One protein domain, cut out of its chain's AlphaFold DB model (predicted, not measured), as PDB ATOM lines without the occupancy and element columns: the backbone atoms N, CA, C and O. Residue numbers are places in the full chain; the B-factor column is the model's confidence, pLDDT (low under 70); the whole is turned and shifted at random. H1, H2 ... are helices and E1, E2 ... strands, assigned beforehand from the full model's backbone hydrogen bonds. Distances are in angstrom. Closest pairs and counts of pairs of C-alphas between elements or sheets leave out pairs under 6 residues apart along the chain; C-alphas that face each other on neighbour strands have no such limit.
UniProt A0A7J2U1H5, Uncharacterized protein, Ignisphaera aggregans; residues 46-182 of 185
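This is residues 46 to 182 of the 185 residues of an uncharacterized protein of Ignisphaera aggregans (UniProt A0A7J2U1H5). A twisted sheet of five strands forms the core layer, with a helical hairpin, H1 and H2, covering one face and H4 packing on the other, over E4 and E5 at one edge. The short H3 only grazes the sheet, and the long stretch of residues 74 to 90 loops between H1 and H2. The printed part has 137 residues, with four named helices and five named strands in the order E1 H1 H2 E2 E3 H3 E4 H4 E5; the class is mixed, helices and strands. The sheet runs E1 E3 E2 E4 E5 and is mixed. The whole is compact, with a radius of gyration of the C-alphas of 14.3 A, and rounded, spanning 41 by 33 by 29 A.

E1 is residues 49 to 51, beginning with C-alpha 49 at (32.679, -47.416, -17.522). H1 follows at residues 63 to 73, 15.0 A from first to last C-alpha. H2, residues 91 to 104, is 20.0 A long and begins with C-alpha 91 at (45.373, -50.516, -1.699). E2 is residues 117 to 122, 16.7 A, and E3 is residues 127 to 132, 14.3 A. H3 takes residues 138 to 144, 9.8 A. E4, the longest strand by residues, is residues 149 to 155 and 19.7 A long. H4, residues 160 to 173, is 19.3 A long. E5, residues 177 to 181, is 12.7 A long and ends with C-alpha 181 at (50.817, -54.384, -6.792).

The sheet is twisted, its C-alphas lying up to 4.7 A off its best plane; E1 and E5 are its edge strands. E1 and E3 are parallel, with N 50 and O 130 2.9 A apart, within hydrogen-bond range. E3 and E2 form an antiparallel hairpin, with N 118 and O 131 at 2.7 A. E2 and E4 are antiparallel at 161 degrees, with N 154 and O 117 at 2.7 A. E4 and E5 are parallel at 20 degrees, with N 153 and O 178 at 2.8 A. E3, H3 and E4 form a split strand-helix-strand unit, two strands running the same way with E2 between them, and its crossover is right-handed. E4, H4 and E5 form a strand-helix-strand unit, two parallel neighbour strands joined through a helix, also with a right-handed crossover. There are three layers, helices on both faces of a sheet: H1 and H2 on one face, H4 on the other. H4 lies over E4 and E5 at a height over the sheet of 9.5 A, and runs along the strands, at 23 degrees to E5 on the local plane; its closest C-alphas to E5 are those of Phe 169 and Ala 177, 6.3 A apart. H3 only grazes the sheet with its residues 141 to 144. H3 and H4 are close but not clearly touching, the C-alphas of Lys 138 and Asn 172 being 7.6 A apart, and about perpendicular at 75 degrees. H1 and H2, a helical hairpin, touch at a shallow tilt of 26 degrees, opposite ways, with their closest C-alphas, Leu 73 and Ile 94, 7.0 A apart. H2 and H4 are apart. In H1, H2, H3 and H4 every O i to N i+4 pair is within hydrogen-bond range.

The two C-alphas farthest apart, those of His 58 and Ser 83, are 42.0 A from each other. The printed part has no cut. The links E1 to H1, H1 to H2 and H2 to E2 are long, with 11, 17 and 12 residues; the other links are tight. The mean pLDDT of the printed part is 74.4, and residues 46 to 94 are under 70.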
ATOM      1  N   GLY A  46      26.682 -40.346 -15.080       49.12
ATOM      2  CA  GLY A  46      27.784 -39.455 -15.495       49.12
ATOM      3  C   GLY A  46      29.231 -39.971 -15.379       49.12
ATOM      4  O   GLY A  46      30.143 -39.230 -15.739       49.12
ATOM      5  N   VAL A  47      29.472 -41.217 -14.950       50.84
ATOM      6  CA  VAL A  47      30.820 -41.825 -14.962       50.84
ATOM      7  C   VAL A  47      30.894 -42.913 -16.041       50.84
ATOM      8  O   VAL A  47      30.234 -43.945 -15.898       50.84
ATOM      9  N   PRO A  48      31.660 -42.724 -17.129       56.12
ATOM     10  CA  PRO A  48      31.798 -43.741 -18.160       56.12
ATOM     11  C   PRO A  48      32.628 -44.942 -17.674       56.12
ATOM     12  O   PRO A  48      33.782 -44.821 -17.263       56.12
ATOM     13  N   LEU A  49      32.025 -46.128 -17.743       54.12
ATOM     14  CA  LEU A  49      32.679 -47.416 -17.522       54.12
ATOM     15  C   LEU A  49      33.222 -47.934 -18.858       54.12
ATOM     16  O   LEU A  49      32.462 -48.070 -19.816       54.12
ATOM     17  N   TYR A  50      34.511 -48.260 -18.915       58.41
ATOM     18  CA  TYR A  50      35.134 -48.852 -20.096       58.41
ATOM     19  C   TYR A  50      35.623 -50.258 -19.765       58.41
ATOM     20  O   TYR A  50      36.630 -50.446 -19.095       58.41
ATOM     21  N   LEU A  51      34.929 -51.276 -20.259       54.50
ATOM     22  CA  LEU A  51      35.437 -52.643 -20.195       54.50
ATOM     23  C   LEU A  51      36.418 -52.835 -21.354       54.50
ATOM     24  O   LEU A  51      36.045 -52.714 -22.523       54.50
ATOM     25  N   GLY A  52      37.687 -53.074 -21.029       45.25
ATOM     26  CA  GLY A  52      38.709 -53.415 -22.002       45.25
ATOM     27  C   GLY A  52      38.353 -54.716 -22.713       45.25
ATOM     28  O   GLY A  52      37.868 -55.659 -22.095       45.25
ATOM     29  N   ALA A  53      38.594 -54.764 -24.022       37.81
ATOM     30  CA  ALA A  53      38.150 -55.814 -24.941       37.81
ATOM     31  C   ALA A  53      38.782 -57.211 -24.734       37.81
ATOM     32  O   ALA A  53      38.696 -58.058 -25.623       37.81
ATOM     33  N   SER A  54      39.400 -57.496 -23.585       40.59
ATOM     34  CA  SER A  54      39.677 -58.881 -23.217       40.59
ATOM     35  C   SER A  54      38.355 -59.511 -22.790       40.59
ATOM     36  O   SER A  54      37.755 -59.051 -21.824       40.59
ATOM     37  N   LEU A  55      37.896 -60.531 -23.519       45.94
ATOM     38  CA  LEU A  55      36.803 -61.446 -23.163       45.94
ATOM     39  C   LEU A  55      37.010 -62.009 -21.745       45.94
ATOM     40  O   LEU A  55      37.490 -63.124 -21.565       45.94
ATOM     41  N   TYR A  56      36.705 -61.219 -20.724       48.44
ATOM     42  CA  TYR A  56      36.997 -61.563 -19.347       48.44
ATOM     43  C   TYR A  56      35.794 -62.294 -18.766       48.44
ATOM     44  O   TYR A  56      34.748 -61.703 -18.501       48.44
ATOM     45  N   GLY A  57      35.919 -63.619 -18.671       51.41
ATOM     46  CA  GLY A  57      34.986 -64.503 -17.966       51.41
ATOM     47  C   GLY A  57      33.527 -64.496 -18.439       51.41
ATOM     48  O   GLY A  57      32.698 -65.098 -17.771       51.41
ATOM     49  N   HIS A  58      33.189 -63.823 -19.546       53.62
ATOM     50  CA  HIS A  58      31.803 -63.531 -19.949       53.62
ATOM     51  C   HIS A  58      30.974 -62.794 -18.877       53.62
ATOM     52  O   HIS A  58      29.744 -62.817 -18.932       53.62
ATOM     53  N   VAL A  59      31.621 -62.126 -17.916       51.22
ATOM     54  CA  VAL A  59      30.923 -61.470 -16.805       51.22
ATOM     55  C   VAL A  59      30.635 -60.014 -17.144       51.22
ATOM     56  O   VAL A  59      31.536 -59.223 -17.413       51.22
ATOM     57  N   ASN A  60      29.352 -59.659 -17.113       53.97
ATOM     58  CA  ASN A  60      28.887 -58.289 -17.266       53.97
ATOM     59  C   ASN A  60      28.695 -57.668 -15.876       53.97
ATOM     60  O   ASN A  60      27.658 -57.874 -15.251       53.97
ATOM     61  N   ILE A  61      29.701 -56.947 -15.376       58.19
ATOM     62  CA  ILE A  61      29.559 -56.143 -14.156       58.19
ATOM     63  C   ILE A  61      28.919 -54.813 -14.557       58.19
ATOM     64  O   ILE A  61      29.539 -54.015 -15.263       58.19
ATOM     65  N   ASP A  62      27.681 -54.581 -14.124       60.94
ATOM     66  CA  ASP A  62      26.932 -53.387 -14.510       60.94
ATOM     67  C   ASP A  62      27.479 -52.087 -13.891       60.94
ATOM     68  O   ASP A  62      28.236 -52.069 -12.913       60.94
ATOM     69  N   THR A  63      27.071 -50.958 -14.470       57.28
ATOM     70  CA  THR A  63      27.507 -49.623 -14.045       57.28
ATOM     71  C   THR A  63      27.141 -49.299 -12.595       57.28
ATOM     72  O   THR A  63      27.889 -48.583 -11.932       57.28
ATOM     73  N   ASN A  64      26.028 -49.825 -12.074       60.56
ATOM     74  CA  ASN A  64      25.598 -49.562 -10.698       60.56
ATOM     75  C   ASN A  64      26.517 -50.256  -9.694       60.56
ATOM     76  O   ASN A  64      26.897 -49.665  -8.686       60.56
ATOM     77  N   THR A  65      26.926 -51.486  -9.992       63.09
ATOM     78  CA  THR A  65      27.893 -52.247  -9.201       63.09
ATOM     79  C   THR A  65      29.222 -51.506  -9.141       63.09
ATOM     80  O   THR A  65      29.763 -51.287  -8.057       63.09
ATOM     81  N   TRP A  66      29.699 -51.009 -10.282       63.34
ATOM     82  CA  TRP A  66      30.894 -50.171 -10.347       63.34
ATOM     83  C   TRP A  66      30.762 -48.852  -9.590       63.34
ATOM     84  O   TRP A  66      31.686 -48.458  -8.880       63.34
ATOM     85  N   HIS A  67      29.612 -48.189  -9.687       63.16
ATOM     86  CA  HIS A  67      29.339 -46.960  -8.949       63.16
ATOM     87  C   HIS A  67      29.309 -47.199  -7.435       63.16
ATOM     88  O   HIS A  67      29.858 -46.399  -6.684       63.16
ATOM     89  N   ASN A  68      28.741 -48.319  -6.982       65.88
ATOM     90  CA  ASN A  68      28.740 -48.722  -5.575       65.88
ATOM     91  C   ASN A  68      30.151 -49.032  -5.071       65.88
ATOM     92  O   ASN A  68      30.520 -48.636  -3.969       65.88
ATOM     93  N   ILE A  69      30.968 -49.708  -5.882       63.97
ATOM     94  CA  ILE A  69      32.383 -49.904  -5.562       63.97
ATOM     95  C   ILE A  69      33.061 -48.536  -5.447       63.97
ATOM     96  O   ILE A  69      33.690 -48.261  -4.430       63.97
ATOM     97  N   TRP A  70      32.889 -47.641  -6.423       64.69
ATOM     98  CA  TRP A  70      33.508 -46.316  -6.393       64.69
ATOM     99  C   TRP A  70      33.047 -45.448  -5.217       64.69
ATOM    100  O   TRP A  70      33.885 -44.831  -4.565       64.69
ATOM    101  N   SER A  71      31.754 -45.409  -4.896       64.06
ATOM    102  CA  SER A  71      31.231 -44.611  -3.780       64.06
ATOM    103  C   SER A  71      31.793 -45.072  -2.434       64.06
ATOM    104  O   SER A  71      32.036 -44.256  -1.546       64.06
ATOM    105  N   LEU A  72      32.103 -46.366  -2.300       62.34
ATOM    106  CA  LEU A  72      32.828 -46.905  -1.152       62.34
ATOM    107  C   LEU A  72      34.321 -46.533  -1.163       62.34
ATOM    108  O   LEU A  72      34.929 -46.468  -0.093       62.34
ATOM    109  N   LEU A  73      34.921 -46.312  -2.336       59.78
ATOM    110  CA  LEU A  73      36.339 -45.973  -2.516       59.78
ATOM    111  C   LEU A  73      36.632 -44.473  -2.415       59.78
ATOM    112  O   LEU A  73      37.686 -44.097  -1.907       59.78
ATOM    113  N   GLN A  74      35.724 -43.610  -2.863       60.09
ATOM    114  CA  GLN A  74      35.951 -42.167  -2.964       60.09
ATOM    115  C   GLN A  74      36.339 -41.508  -1.622       60.09
ATOM    116  O   GLN A  74      37.331 -40.771  -1.601       60.09
ATOM    117  N   PRO A  75      35.666 -41.789  -0.484       55.78
ATOM    118  CA  PRO A  75      36.070 -41.239   0.814       55.78
ATOM    119  C   PRO A  75      37.412 -41.814   1.286       55.78
ATOM    120  O   PRO A  75      38.205 -41.145   1.940       55.78
ATOM    121  N   LYS A  76      37.670 -43.074   0.924       55.34
ATOM    122  CA  LYS A  76      38.809 -43.884   1.362       55.34
ATOM    123  C   LYS A  76      40.118 -43.519   0.661       55.34
ATOM    124  O   LYS A  76      41.186 -43.665   1.242       55.34
ATOM    125  N   LEU A  77      40.026 -43.042  -0.576       54.97
ATOM    126  CA  LEU A  77      41.153 -42.571  -1.379       54.97
ATOM    127  C   LEU A  77      41.519 -41.101  -1.096       54.97
ATOM    128  O   LEU A  77      42.459 -40.582  -1.691       54.97
ATOM    129  N   GLY A  78      40.806 -40.426  -0.184       54.03
ATOM    130  CA  GLY A  78      41.082 -39.032   0.181       54.03
ATOM    131  C   GLY A  78      40.673 -38.013  -0.887       54.03
ATOM    132  O   GLY A  78      41.132 -36.876  -0.857       54.03
ATOM    133  N   PHE A  79      39.812 -38.408  -1.829       52.78
ATOM    134  CA  PHE A  79      39.325 -37.539  -2.902       52.78
ATOM    135  C   PHE A  79      38.099 -36.703  -2.505       52.78
ATOM    136  O   PHE A  79      37.737 -35.763  -3.206       52.78
ATOM    137  N   ALA A  80      37.461 -37.019  -1.375       46.66
ATOM    138  CA  ALA A  80      36.379 -36.224  -0.810       46.66
ATOM    139  C   ALA A  80      36.932 -35.291   0.283       46.66
ATOM    140  O   ALA A  80      37.154 -35.716   1.410       46.66
ATOM    141  N   ASN A  81      37.103 -34.014  -0.069       45.09
ATOM    142  CA  ASN A  81      37.445 -32.881   0.802       45.09
ATOM    143  C   ASN A  81      38.869 -32.873   1.393       45.09
ATOM    144  O   ASN A  81      39.200 -33.609   2.317       45.09
ATOM    145  N   ALA A  82      39.667 -31.894   0.954       43.41
ATOM    146  CA  ALA A  82      41.031 -31.599   1.412       43.41
ATOM    147  C   ALA A  82      41.166 -31.199   2.906       43.41
ATOM    148  O   ALA A  82      42.224 -30.737   3.324       43.41
ATOM    149  N   SER A  83      40.113 -31.340   3.717       45.97
ATOM    150  CA  SER A  83      40.067 -30.898   5.116       45.97
ATOM    151  C   SER A  83      39.628 -31.969   6.119       45.97
ATOM    152  O   SER A  83      39.583 -31.676   7.312       45.97
ATOM    153  N   GLN A  84      39.351 -33.207   5.694       41.28
ATOM    154  CA  GLN A  84      39.068 -34.302   6.624       41.28
ATOM    155  C   GLN A  84      40.113 -35.411   6.534       41.28
ATOM    156  O   GLN A  84      40.495 -35.883   5.470       41.28
ATOM    157  N   GLN A  85      40.588 -35.757   7.726       40.81
ATOM    158  CA  GLN A  85      41.602 -36.734   8.081       40.81
ATOM    159  C   GLN A  85      41.648 -37.931   7.121       40.81
ATOM    160  O   GLN A  85      40.723 -38.736   7.041       40.81
ATOM    161  N   GLN A  86      42.765 -38.016   6.405       41.78
ATOM    162  CA  GLN A  86      43.128 -39.038   5.436       41.78
ATOM    163  C   GLN A  86      43.051 -40.427   6.091       41.78
ATOM    164  O   GLN A  86      44.000 -40.877   6.732       41.78
ATOM    165  N   SER A  87      41.912 -41.116   5.981       41.44
ATOM    166  CA  SER A  87      41.856 -42.526   6.361       41.44
ATOM    167  C   SER A  87      42.691 -43.281   5.333       41.44
ATOM    168  O   SER A  87      42.282 -43.403   4.181       41.44
ATOM    169  N   THR A  88      43.885 -43.733   5.709       46.72
ATOM    170  CA  THR A  88      44.767 -44.521   4.843       46.72
ATOM    171  C   THR A  88      44.118 -45.867   4.560       46.72
ATOM    172  O   THR A  88      44.325 -46.846   5.280       46.72
ATOM    173  N   VAL A  89      43.293 -45.931   3.522       49.84
ATOM    174  CA  VAL A  89      42.799 -47.208   3.034       49.84
ATOM    175  C   VAL A  89      43.897 -47.835   2.212       49.84
ATOM    176  O   VAL A  89      44.311 -47.320   1.178       49.84
ATOM    177  N   LYS A  90      44.400 -48.953   2.729       61.69
ATOM    178  CA  LYS A  90      45.418 -49.750   2.061       61.69
ATOM    179  C   LYS A  90      44.879 -50.184   0.700       61.69
ATOM    180  O   LYS A  90      43.741 -50.648   0.616       61.69
ATOM    181  N   ALA A  91      45.699 -50.067  -0.344       56.16
ATOM    182  CA  ALA A  91      45.373 -50.516  -1.699       56.16
ATOM    183  C   ALA A  91      44.834 -51.960  -1.728       56.16
ATOM    184  O   ALA A  91      43.924 -52.266  -2.496       56.16
ATOM    185  N   SER A  92      45.312 -52.806  -0.807       61.38
ATOM    186  CA  SER A  92      44.812 -54.163  -0.572       61.38
ATOM    187  C   SER A  92      43.292 -54.227  -0.388       61.38
ATOM    188  O   SER A  92      42.643 -55.072  -0.989       61.38
ATOM    189  N   ASN A  93      42.693 -53.299   0.365       69.69
ATOM    190  CA  ASN A  93      41.251 -53.297   0.626       69.69
ATOM    191  C   ASN A  93      40.442 -53.006  -0.644       69.69
ATOM    192  O   ASN A  93      39.353 -53.545  -0.821       69.69
ATOM    193  N   ILE A  94      40.976 -52.152  -1.518       68.00
ATOM    194  CA  ILE A  94      40.343 -51.766  -2.782       68.00
ATOM    195  C   ILE A  94      40.301 -52.967  -3.714       68.00
ATOM    196  O   ILE A  94      39.248 -53.314  -4.239       68.00
ATOM    197  N   PHE A  95      41.429 -53.649  -3.854       71.50
ATOM    198  CA  PHE A  95      41.509 -54.846  -4.672       71.50
ATOM    199  C   PHE A  95      40.685 -55.996  -4.111       71.50
ATOM    200  O   PHE A  95      39.992 -56.645  -4.878       71.50
ATOM    201  N   THR A  96      40.647 -56.203  -2.791       75.94
ATOM    202  CA  THR A  96      39.728 -57.182  -2.193       75.94
ATOM    203  C   THR A  96      38.271 -56.868  -2.534       75.94
ATOM    204  O   THR A  96      37.507 -57.779  -2.831       75.94
ATOM    205  N   MET A  97      37.869 -55.594  -2.530       76.00
ATOM    206  CA  MET A  97      36.511 -55.211  -2.931       76.00
ATOM    207  C   MET A  97      36.244 -55.493  -4.413       76.00
ATOM    208  O   MET A  97      35.181 -56.017  -4.735       76.00
ATOM    209  N   LEU A  98      37.199 -55.177  -5.291       74.25
ATOM    210  CA  LEU A  98      37.111 -55.451  -6.729       74.25
ATOM    211  C   LEU A  98      37.029 -56.954  -7.004       74.25
ATOM    212  O   LEU A  98      36.095 -57.410  -7.654       74.25
ATOM    213  N   TYR A  99      37.941 -57.722  -6.419       80.44
ATOM    214  CA  TYR A  99      37.973 -59.178  -6.479       80.44
ATOM    215  C   TYR A  99      36.658 -59.794  -5.984       80.44
ATOM    216  O   TYR A  99      36.062 -60.628  -6.658       80.44
ATOM    217  N   ASN A 100      36.154 -59.359  -4.826       81.06
ATOM    218  CA  ASN A 100      34.892 -59.871  -4.296       81.06
ATOM    219  C   ASN A 100      33.714 -59.508  -5.201       81.06
ATOM    220  O   ASN A 100      32.799 -60.312  -5.354       81.06
ATOM    221  N   ALA A 101      33.719 -58.320  -5.809       73.81
ATOM    222  CA  ALA A 101      32.694 -57.943  -6.772       73.81
ATOM    223  C   ALA A 101      32.736 -58.837  -8.016       73.81
ATOM    224  O   ALA A 101      31.684 -59.281  -8.463       73.81
ATOM    225  N   GLU A 102      33.920 -59.153  -8.539       73.38
ATOM    226  CA  GLU A 102      34.077 -60.107  -9.640       73.38
ATOM    227  C   GLU A 102      33.505 -61.481  -9.272       73.38
ATOM    228  O   GLU A 102      32.643 -62.004  -9.982       73.38
ATOM    229  N   VAL A 103      33.917 -62.033  -8.128       81.25
ATOM    230  CA  VAL A 103      33.462 -63.351  -7.662       81.25
ATOM    231  C   VAL A 103      31.950 -63.381  -7.431       81.25
ATOM    232  O   VAL A 103      31.270 -64.295  -7.893       81.25
ATOM    233  N   ASN A 104      31.393 -62.353  -6.787       79.19
ATOM    234  CA  ASN A 104      29.954 -62.251  -6.531       79.19
ATOM    235  C   ASN A 104      29.122 -62.113  -7.817       79.19
ATOM    236  O   ASN A 104      27.934 -62.424  -7.802       79.19
ATOM    237  N   ASN A 105      29.736 -61.672  -8.918       70.94
ATOM    238  CA  ASN A 105      29.111 -61.585 -10.238       70.94
ATOM    239  C   ASN A 105      29.434 -62.795 -11.137       70.94
ATOM    240  O   ASN A 105      29.145 -62.773 -12.331       70.94
ATOM    241  N   GLY A 106      29.991 -63.871 -10.574       74.81
ATOM    242  CA  GLY A 106      30.173 -65.148 -11.266       74.81
ATOM    243  C   GLY A 106      31.538 -65.346 -11.924       74.81
ATOM    244  O   GLY A 106      31.723 -66.343 -12.622       74.81
ATOM    245  N   VAL A 107      32.508 -64.452 -11.703       72.50
ATOM    246  CA  VAL A 107      33.902 -64.717 -12.091       72.50
ATOM    247  C   VAL A 107      34.449 -65.818 -11.180       72.50
ATOM    248  O   VAL A 107      34.303 -65.749  -9.960       72.50
ATOM    249  N   SER A 108      35.090 -66.845 -11.746       78.50
ATOM    250  CA  SER A 108      35.737 -67.870 -10.915       78.50
ATOM    251  C   SER A 108      36.820 -67.229 -10.028       78.50
ATOM    252  O   SER A 108      37.620 -66.444 -10.545       78.50
ATOM    253  N   PRO A 109      36.916 -67.585  -8.733       82.94
ATOM    254  CA  PRO A 109      38.004 -67.151  -7.850       82.94
ATOM    255  C   PRO A 109      39.413 -67.384  -8.418       82.94
ATOM    256  O   PRO A 109      40.328 -66.625  -8.110       82.94
ATOM    257  N   ASP A 110      39.581 -68.401  -9.271       78.00
ATOM    258  CA  ASP A 110      40.865 -68.749  -9.896       78.00
ATOM    259  C   ASP A 110      41.310 -67.741 -10.962       78.00
ATOM    260  O   ASP A 110      42.490 -67.670 -11.306       78.00
ATOM    261  N   ILE A 111      40.365 -66.975 -11.511       75.25
ATOM    262  CA  ILE A 111      40.638 -65.966 -12.537       75.25
ATOM    263  C   ILE A 111      40.277 -64.552 -12.086       75.25
ATOM    264  O   ILE A 111      40.651 -63.617 -12.776       75.25
ATOM    265  N   ALA A 112      39.583 -64.370 -10.961       78.81
ATOM    266  CA  ALA A 112      39.309 -63.051 -10.400       78.81
ATOM    267  C   ALA A 112      40.619 -62.360  -9.979       78.81
ATOM    268  O   ALA A 112      41.507 -62.964  -9.376       78.81
ATOM    269  N   GLY A 113      40.754 -61.075 -10.303       77.19
ATOM    270  CA  GLY A 113      41.994 -60.319 -10.135       77.19
ATOM    271  C   GLY A 113      43.102 -60.653 -11.144       77.19
ATOM    272  O   GLY A 113      44.190 -60.090 -11.034       77.19
ATOM    273  N   SER A 114      42.860 -61.533 -12.124       82.19
ATOM    274  CA  SER A 114      43.871 -61.948 -13.114       82.19
ATOM    275  C   SER A 114      44.004 -60.990 -14.303       82.19
ATOM    276  O   SER A 114      44.702 -61.292 -15.272       82.19
ATOM    277  N   VAL A 115      43.359 -59.825 -14.235       83.44
ATOM    278  CA  VAL A 115      43.556 -58.694 -15.147       83.44
ATOM    279  C   VAL A 115      43.744 -57.406 -14.358       83.44
ATOM    280  O   VAL A 115      43.292 -57.313 -13.218       83.44
ATOM    281  N   PRO A 116      44.387 -56.391 -14.955       88.12
ATOM    282  CA  PRO A 116      44.530 -55.102 -14.305       88.12
ATOM    283  C   PRO A 116      43.180 -54.391 -14.173       88.12
ATOM    284  O   PRO A 116      42.390 -54.323 -15.122       88.12
ATOM    285  N   HIS A 117      42.964 -53.788 -13.006       85.88
ATOM    286  CA  HIS A 117      41.872 -52.853 -12.742       85.88
ATOM    287  C   HIS A 117      42.437 -51.450 -12.673       85.88
ATOM    288  O   HIS A 117      43.454 -51.211 -12.034       85.88
ATOM    289  N   MET A 118      41.790 -50.498 -13.321       89.12
ATOM    290  CA  MET A 118      42.332 -49.161 -13.491       89.12
ATOM    291  C   MET A 118      41.276 -48.118 -13.176       89.12
ATOM    292  O   MET A 118      40.147 -48.187 -13.658       89.12
ATOM    293  N   LEU A 119      41.665 -47.124 -12.390       86.19
ATOM    294  CA  LEU A 119      40.837 -45.974 -12.054       86.19
ATOM    295  C   LEU A 119      41.438 -44.747 -12.725       86.19
ATOM    296  O   LEU A 119      42.585 -44.399 -12.456       86.19
ATOM    297  N   VAL A 120      40.670 -44.095 -13.592       88.69
ATOM    298  CA  VAL A 120      41.039 -42.811 -14.192       88.69
ATOM    299  C   VAL A 120      40.455 -41.712 -13.330       88.69
ATOM    300  O   VAL A 120      39.234 -41.565 -13.242       88.69
ATOM    301  N   VAL A 121      41.329 -40.933 -12.708       84.62
ATOM    302  CA  VAL A 121      40.946 -39.932 -11.714       84.62
ATOM    303  C   VAL A 121      41.469 -38.571 -12.145       84.62
ATOM    304  O   VAL A 121      42.596 -38.448 -12.625       84.62
ATOM    305  N   GLU A 122      40.642 -37.546 -11.998       85.31
ATOM    306  CA  GLU A 122      41.053 -36.158 -12.174       85.31
ATOM    307  C   GLU A 122      41.882 -35.659 -10.979       85.31
ATOM    308  O   GLU A 122      41.814 -36.198  -9.880       85.31
ATOM    309  N   ALA A 123      42.631 -34.571 -11.156       79.44
ATOM    310  CA  ALA A 123      43.403 -33.921 -10.095       79.44
ATOM    311  C   ALA A 123      42.520 -33.417  -8.938       79.44
ATOM    312  O   ALA A 123      42.994 -33.265  -7.817       79.44
ATOM    313  N   SER A 124      41.234 -33.179  -9.208       77.81
ATOM    314  CA  SER A 124      40.194 -32.872  -8.219       77.81
ATOM    315  C   SER A 124      39.802 -34.072  -7.351       77.81
ATOM    316  O   SER A 124      39.128 -33.892  -6.343       77.81
ATOM    317  N   GLY A 125      40.180 -35.288  -7.752       71.75
ATOM    318  CA  GLY A 125      39.729 -36.539  -7.155       71.75
ATOM    319  C   GLY A 125      38.447 -37.114  -7.767       71.75
ATOM    320  O   GLY A 125      37.979 -38.170  -7.339       71.75
ATOM    321  N   THR A 126      37.877 -36.461  -8.781       76.75
ATOM    322  CA  THR A 126      36.710 -36.982  -9.504       76.75
ATOM    323  C   THR A 126      37.087 -38.233 -10.297       76.75
ATOM    324  O   THR A 126      38.013 -38.200 -11.111       76.75
ATOM    325  N   LEU A 127      36.355 -39.337 -10.109       73.25
ATOM    326  CA  LEU A 127      36.478 -40.502 -10.986       73.25
ATOM    327  C   LEU A 127      35.882 -40.184 -12.343       73.25
ATOM    328  O   LEU A 127      34.688 -39.912 -12.467       73.25
ATOM    329  N   LYS A 128      36.727 -40.283 -13.358       80.19
ATOM    330  CA  LYS A 128      36.338 -40.097 -14.743       80.19
ATOM    331  C   LYS A 128      35.995 -41.421 -15.407       80.19
ATOM    332  O   LYS A 128      35.091 -41.451 -16.225       80.19
ATOM    333  N   ALA A 129      36.713 -42.495 -15.092       81.81
ATOM    334  CA  ALA A 129      36.452 -43.799 -15.688       81.81
ATOM    335  C   ALA A 129      37.007 -44.952 -14.858       81.81
ATOM    336  O   ALA A 129      37.995 -44.802 -14.140       81.81
ATOM    337  N   ILE A 130      36.407 -46.124 -15.041       78.19
ATOM    338  CA  ILE A 130      36.964 -47.403 -14.599       78.19
ATOM    339  C   ILE A 130      37.289 -48.214 -15.844       78.19
ATOM    340  O   ILE A 130      36.443 -48.328 -16.733       78.19
ATOM    341  N   VAL A 131      38.510 -48.744 -15.904       84.31
ATOM    342  CA  VAL A 131      38.968 -49.622 -16.979       84.31
ATOM    343  C   VAL A 131      39.367 -50.971 -16.404       84.31
ATOM    344  O   VAL A 131      40.167 -51.035 -15.475       84.31
ATOM    345  N   VAL A 132      38.812 -52.051 -16.940       81.25
ATOM    346  CA  VAL A 132      39.149 -53.424 -16.531       81.25
ATOM    347  C   VAL A 132      39.682 -54.179 -17.731       81.25
ATOM    348  O   VAL A 132      39.068 -54.129 -18.796       81.25
ATOM    349  N   GLY A 133      40.804 -54.873 -17.563       83.81
ATOM    350  CA  GLY A 133      41.437 -55.622 -18.642       83.81
ATOM    351  C   GLY A 133      42.666 -54.936 -19.229       83.81
ATOM    352  O   GLY A 133      43.007 -53.799 -18.913       83.81
ATOM    353  N   GLU A 134      43.345 -55.653 -20.113       86.81
ATOM    354  CA  GLU A 134      44.550 -55.174 -20.783       86.81
ATOM    355  C   GLU A 134      44.190 -54.333 -22.018       86.81
ATOM    356  O   GLU A 134      43.938 -54.857 -23.102       86.81
ATOM    357  N   VAL A 135      44.150 -53.008 -21.866       88.06
ATOM    358  CA  VAL A 135      43.908 -52.073 -22.976       88.06
ATOM    359  C   VAL A 135      45.226 -51.422 -23.377       88.06
ATOM    360  O   VAL A 135      45.632 -50.443 -22.768       88.06
ATOM    361  N   GLN A 136      45.894 -51.912 -24.422       90.50
ATOM    362  CA  GLN A 136      47.148 -51.317 -24.923       90.50
ATOM    363  C   GLN A 136      46.949 -50.334 -26.093       90.50
ATOM    364  O   GLN A 136      47.835 -50.134 -26.925       90.50
ATOM    365  N   ASP A 137      45.778 -49.703 -26.181       87.94
ATOM    366  CA  ASP A 137      45.491 -48.706 -27.210       87.94
ATOM    367  C   ASP A 137      46.010 -47.321 -26.786       87.94
ATOM    368  O   ASP A 137      45.489 -46.668 -25.879       87.94
ATOM    369  N   LYS A 138      47.070 -46.859 -27.457       92.69
ATOM    370  CA  LYS A 138      47.697 -45.566 -27.164       92.69
ATOM    371  C   LYS A 138      46.774 -44.379 -27.440       92.69
ATOM    372  O   LYS A 138      46.853 -43.389 -26.713       92.69
ATOM    373  N   GLU A 139      45.942 -44.439 -28.473       89.56
ATOM    374  CA  GLU A 139      45.041 -43.341 -28.828       89.56
ATOM    375  C   GLU A 139      43.920 -43.221 -27.795       89.56
ATOM    376  O   GLU A 139      43.669 -42.127 -27.284       89.56
ATOM    377  N   PHE A 140      43.339 -44.353 -27.389       87.81
ATOM    378  CA  PHE A 140      42.383 -44.425 -26.285       87.81
ATOM    379  C   PHE A 140      42.932 -43.754 -25.021       87.81
ATOM    380  O   PHE A 140      42.310 -42.832 -24.484       87.81
ATOM    381  N   TRP A 141      44.125 -44.158 -24.570       92.19
ATOM    382  CA  TRP A 141      44.720 -43.593 -23.359       92.19
ATOM    383  C   TRP A 141      45.138 -42.136 -23.522       92.19
ATOM    384  O   TRP A 141      45.015 -41.383 -22.566       92.19
ATOM    385  N   SER A 142      45.556 -41.700 -24.712       92.06
ATOM    386  CA  SER A 142      45.883 -40.287 -24.959       92.06
ATOM    387  C   SER A 142      44.649 -39.384 -24.859       92.06
ATOM    388  O   SER A 142      44.734 -38.282 -24.322       92.06
ATOM    389  N   ASN A 143      43.489 -39.864 -25.316       88.44
ATOM    390  CA  ASN A 143      42.216 -39.151 -25.181       88.44
ATOM    391  C   ASN A 143      41.694 -39.167 -23.734       88.44
ATOM    392  O   ASN A 143      41.033 -38.226 -23.283       88.44
ATOM    393  N   MET A 144      41.991 -40.236 -22.992       87.50
ATOM    394  CA  MET A 144      41.566 -40.385 -21.605       87.50
ATOM    395  C   MET A 144      42.433 -39.567 -20.636       87.50
ATOM    396  O   MET A 144      41.886 -38.855 -19.787       87.50
ATOM    397  N   LEU A 145      43.761 -39.647 -20.798       90.88
ATOM    398  CA  LEU A 145      44.795 -39.089 -19.926       90.88
ATOM    399  C   LEU A 145      45.181 -37.657 -20.317       90.88
ATOM    400  O   LEU A 145      46.284 -37.378 -20.789       90.88
ATOM    401  N   THR A 146      44.266 -36.723 -20.075       88.69
ATOM    402  CA  THR A 146      44.523 -35.284 -20.208       88.69
ATOM    403  C   THR A 146      45.494 -34.763 -19.133       88.69
ATOM    404  O   THR A 146      45.890 -35.469 -18.196       88.69
ATOM    405  N   ASN A 147      45.861 -33.479 -19.211       85.88
ATOM    406  CA  ASN A 147      46.785 -32.845 -18.260       85.88
ATOM    407  C   ASN A 147      46.360 -32.988 -16.790       85.88
ATOM    408  O   ASN A 147      47.231 -33.144 -15.938       85.88
ATOM    409  N   ASN A 148      45.056 -33.049 -16.517       89.12
ATOM    410  CA  ASN A 148      44.509 -33.096 -15.162       89.12
ATOM    411  C   ASN A 148      44.040 -34.489 -14.752       89.12
ATOM    412  O   ASN A 148      43.290 -34.593 -13.796       89.12
ATOM    413  N   THR A 149      44.431 -35.545 -15.460       89.69
ATOM    414  CA  THR A 149      44.056 -36.917 -15.095       89.69
ATOM    415  C   THR A 149      45.284 -37.781 -14.863       89.69
ATOM    416  O   THR A 149      46.355 -37.532 -15.428       89.69
ATOM    417  N   ILE A 150      45.103 -38.785 -14.015       91.75
ATOM    418  CA  ILE A 150      46.036 -39.875 -13.756       91.75
ATOM    419  C   ILE A 150      45.277 -41.200 -13.827       91.75
ATOM    420  O   ILE A 150      44.050 -41.232 -13.713       91.75
ATOM    421  N   VAL A 151      46.013 -42.292 -13.984       92.19
ATOM    422  CA  VAL A 151      45.490 -43.646 -13.840       92.19
ATOM    423  C   VAL A 151      46.149 -44.334 -12.651       92.19
ATOM    424  O   VAL A 151      47.370 -44.313 -12.498       92.19
ATOM    425  N   VAL A 152      45.333 -44.941 -11.800       90.38
ATOM    426  CA  VAL A 152      45.786 -45.833 -10.732       90.38
ATOM    427  C   VAL A 152      45.480 -47.253 -11.171       90.38
ATOM    428  O   VAL A 152      44.319 -47.580 -11.404       90.38
ATOM    429  N   VAL A 153      46.514 -48.074 -11.313       90.69
ATOM    430  CA  VAL A 153      46.428 -49.451 -11.797       90.69
ATOM    431  C   VAL A 153      46.627 -50.402 -10.625       90.69
ATOM    432  O   VAL A 153      47.649 -50.349  -9.947       90.69
ATOM    433  N   PHE A 154      45.660 -51.278 -10.400       88.19
ATOM    434  CA  PHE A 154      45.694 -52.364  -9.431       88.19
ATOM    435  C   PHE A 154      45.942 -53.668 -10.191       88.19
ATOM    436  O   PHE A 154      45.322 -53.911 -11.228       88.19
ATOM    437  N   GLY A 155      46.841 -54.508  -9.689       88.19
ATOM    438  CA  GLY A 155      47.135 -55.797 -10.307       88.19
ATOM    439  C   GLY A 155      48.043 -56.667  -9.449       88.19
ATOM    440  O   GLY A 155      48.543 -56.235  -8.412       88.19
ATOM    441  N   LEU A 156      48.259 -57.899  -9.898       86.88
ATOM    442  CA  LEU A 156      49.175 -58.858  -9.274       86.88
ATOM    443  C   LEU A 156      50.507 -58.866 -10.032       86.88
ATOM    444  O   LEU A 156      50.505 -58.813 -11.263       86.88
ATOM    445  N   THR A 157      51.642 -58.994  -9.347       89.50
ATOM    446  CA  THR A 157      52.945 -59.152 -10.018       89.50
ATOM    447  C   THR A 157      53.021 -60.467 -10.784       89.50
ATOM    448  O   THR A 157      53.761 -60.557 -11.755       89.50
ATOM    449  N   THR A 158      52.217 -61.466 -10.416       88.00
ATOM    450  CA  THR A 158      52.104 -62.755 -11.116       88.00
ATOM    451  C   THR A 158      51.153 -62.730 -12.315       88.00
ATOM    452  O   THR A 158      51.118 -63.693 -13.075       88.00
ATOM    453  N   CYS A 159      50.394 -61.648 -12.511       85.75
ATOM    454  CA  CYS A 159      49.424 -61.499 -13.594       85.75
ATOM    455  C   CYS A 159      50.120 -60.985 -14.875       85.75
ATOM    456  O   CYS A 159      50.528 -59.818 -14.915       85.75
ATOM    457  N   PRO A 160      50.223 -61.792 -15.956       87.56
ATOM    458  CA  PRO A 160      50.911 -61.377 -17.185       87.56
ATOM    459  C   PRO A 160      50.275 -60.144 -17.836       87.56
ATOM    460  O   PRO A 160      50.976 -59.245 -18.286       87.56
ATOM    461  N   HIS A 161      48.943 -60.050 -17.808       87.88
ATOM    462  CA  HIS A 161      48.194 -58.896 -18.316       87.88
ATOM    463  C   HIS A 161      48.503 -57.606 -17.540       87.88
ATOM    464  O   HIS A 161      48.559 -56.510 -18.100       87.88
ATOM    465  N   CYS A 162      48.739 -57.728 -16.236       90.50
ATOM    466  CA  CYS A 162      49.059 -56.615 -15.356       90.50
ATOM    467  C   CYS A 162      50.489 -56.122 -15.612       90.50
ATOM    468  O   CYS A 162      50.721 -54.914 -15.689       90.50
ATOM    469  N   GLN A 163      51.433 -57.047 -15.823       93.69
ATOM    470  CA  GLN A 163      52.797 -56.725 -16.253       93.69
ATOM    471  C   GLN A 163      52.809 -56.033 -17.621       93.69
ATOM    472  O   GLN A 163      53.446 -54.992 -17.777       93.69
ATOM    473  N   ALA A 164      52.048 -56.552 -18.585       92.38
ATOM    474  CA  ALA A 164      51.946 -55.974 -19.920       92.38
ATOM    475  C   ALA A 164      51.415 -54.526 -19.872       92.38
ATOM    476  O   ALA A 164      51.984 -53.625 -20.495       92.38
ATOM    477  N   MET A 165      50.396 -54.259 -19.043       93.81
ATOM    478  CA  MET A 165      49.925 -52.890 -18.800       93.81
ATOM    479  C   MET A 165      50.969 -52.005 -18.110       93.81
ATOM    480  O   MET A 165      51.072 -50.822 -18.445       93.81
ATOM    481  N   HIS A 166      51.752 -52.542 -17.171       95.62
ATOM    482  CA  HIS A 166      52.843 -51.807 -16.523       95.62
ATOM    483  C   HIS A 166      53.900 -51.351 -17.523       95.62
ATOM    484  O   HIS A 166      54.239 -50.166 -17.564       95.62
ATOM    485  N   GLU A 167      54.357 -52.251 -18.387       96.56
ATOM    486  CA  GLU A 167      55.302 -51.917 -19.450       96.56
ATOM    487  C   GLU A 167      54.720 -50.891 -20.425       96.56
ATOM    488  O   GLU A 167      55.383 -49.907 -20.771       96.56
ATOM    489  N   PHE A 168      53.460 -51.078 -20.828       96.25
ATOM    490  CA  PHE A 168      52.759 -50.163 -21.719       96.25
ATOM    491  C   PHE A 168      52.702 -48.737 -21.152       96.25
ATOM    492  O   PHE A 168      53.072 -47.780 -21.847       96.25
ATOM    493  N   PHE A 169      52.272 -48.578 -19.898       96.69
ATOM    494  CA  PHE A 169      52.166 -47.267 -19.267       96.69
ATOM    495  C   PHE A 169      53.529 -46.654 -18.964       96.69
ATOM    496  O   PHE A 169      53.711 -45.465 -19.214       96.69
ATOM    497  N   ASN A 170      54.508 -47.436 -18.514       95.81
ATOM    498  CA  ASN A 170      55.853 -46.919 -18.276       95.81
ATOM    499  C   ASN A 170      56.502 -46.412 -19.579       95.81
ATOM    500  O   ASN A 170      57.171 -45.383 -19.597       95.81
ATOM    501  N   LYS A 171      56.251 -47.088 -20.705       97.62
ATOM    502  CA  LYS A 171      56.775 -46.680 -22.015       97.62
ATOM    503  C   LYS A 171      56.099 -45.427 -22.578       97.62
ATOM    504  O   LYS A 171      56.765 -44.625 -23.229       97.62
ATOM    505  N   ASN A 172      54.785 -45.281 -22.400       96.75
ATOM    506  CA  ASN A 172      54.001 -44.264 -23.114       96.75
ATOM    507  C   ASN A 172      53.506 -43.106 -22.236       96.75
ATOM    508  O   ASN A 172      53.268 -42.020 -22.760       96.75
ATOM    509  N   PHE A 173      53.340 -43.325 -20.931       95.62
ATOM    510  CA  PHE A 173      52.659 -42.415 -20.006       95.62
ATOM    511  C   PHE A 173      53.258 -42.481 -18.582       95.62
ATOM    512  O   PHE A 173      52.525 -42.459 -17.592       95.62
ATOM    513  N   SER A 174      54.586 -42.567 -18.459       90.62
ATOM    514  CA  SER A 174      55.295 -42.831 -17.189       90.62
ATOM    515  C   SER A 174      54.965 -41.873 -16.040       90.62
ATOM    516  O   SER A 174      55.030 -42.263 -14.881       90.62
ATOM    517  N   SER A 175      54.580 -40.630 -16.333       91.19
ATOM    518  CA  SER A 175      54.199 -39.625 -15.327       91.19
ATOM    519  C   SER A 175      52.707 -39.610 -14.982       91.19
ATOM    520  O   SER A 175      52.263 -38.787 -14.182       91.19
ATOM    521  N   LYS A 176      51.913 -40.477 -15.616       92.31
ATOM    522  CA  LYS A 176      50.449 -40.484 -15.521       92.31
ATOM    523  C   LYS A 176      49.885 -41.745 -14.887       92.31
ATOM    524  O   LYS A 176      48.712 -41.728 -14.528       92.31
ATOM    525  N   ALA A 177      50.682 -42.801 -14.745       92.88
ATOM    526  CA  ALA A 177      50.234 -44.085 -14.226       92.88
ATOM    527  C   ALA A 177      50.923 -44.446 -12.908       92.88
ATOM    528  O   ALA A 177      52.147 -44.399 -12.809       92.88
ATOM    529  N   TYR A 178      50.130 -44.862 -11.924       90.81
ATOM    530  CA  TYR A 178      50.600 -45.355 -10.632       90.81
ATOM    531  C   TYR A 178      50.188 -46.810 -10.463       90.81
ATOM    532  O   TYR A 178      48.997 -47.113 -10.460       90.81
ATOM    533  N   PHE A 179      51.167 -47.698 -10.315       89.88
ATOM    534  CA  PHE A 179      50.931 -49.128 -10.141       89.88
ATOM    535  C   PHE A 179      50.919 -49.511  -8.667       89.88
ATOM    536  O   PHE A 179      51.848 -49.200  -7.922       89.88
ATOM    537  N   LEU A 180      49.862 -50.208  -8.269       88.12
ATOM    538  CA  LEU A 180      49.650 -50.758  -6.942       88.12
ATOM    539  C   LEU A 180      49.571 -52.280  -7.072       88.12
ATOM    540  O   LEU A 180      48.528 -52.839  -7.417       88.12
ATOM    541  N   TRP A 181      50.706 -52.929  -6.817       87.62
ATOM    542  CA  TRP A 181      50.817 -54.384  -6.792       87.62
ATOM    543  C   TRP A 181      50.235 -54.938  -5.497       87.62
ATOM    544  O   TRP A 181      50.551 -54.444  -4.414       87.62
ATOM    545  N   ILE A 182      49.345 -55.923  -5.611       82.06
ATOM    546  CA  ILE A 182      48.578 -56.465  -4.479       82.06
ATOM    547  C   ILE A 182      48.754 -57.973  -4.463       82.06
ATOM    548  O   ILE A 182      47.806 -58.745  -4.588       82.06
TER     549      ILE A 182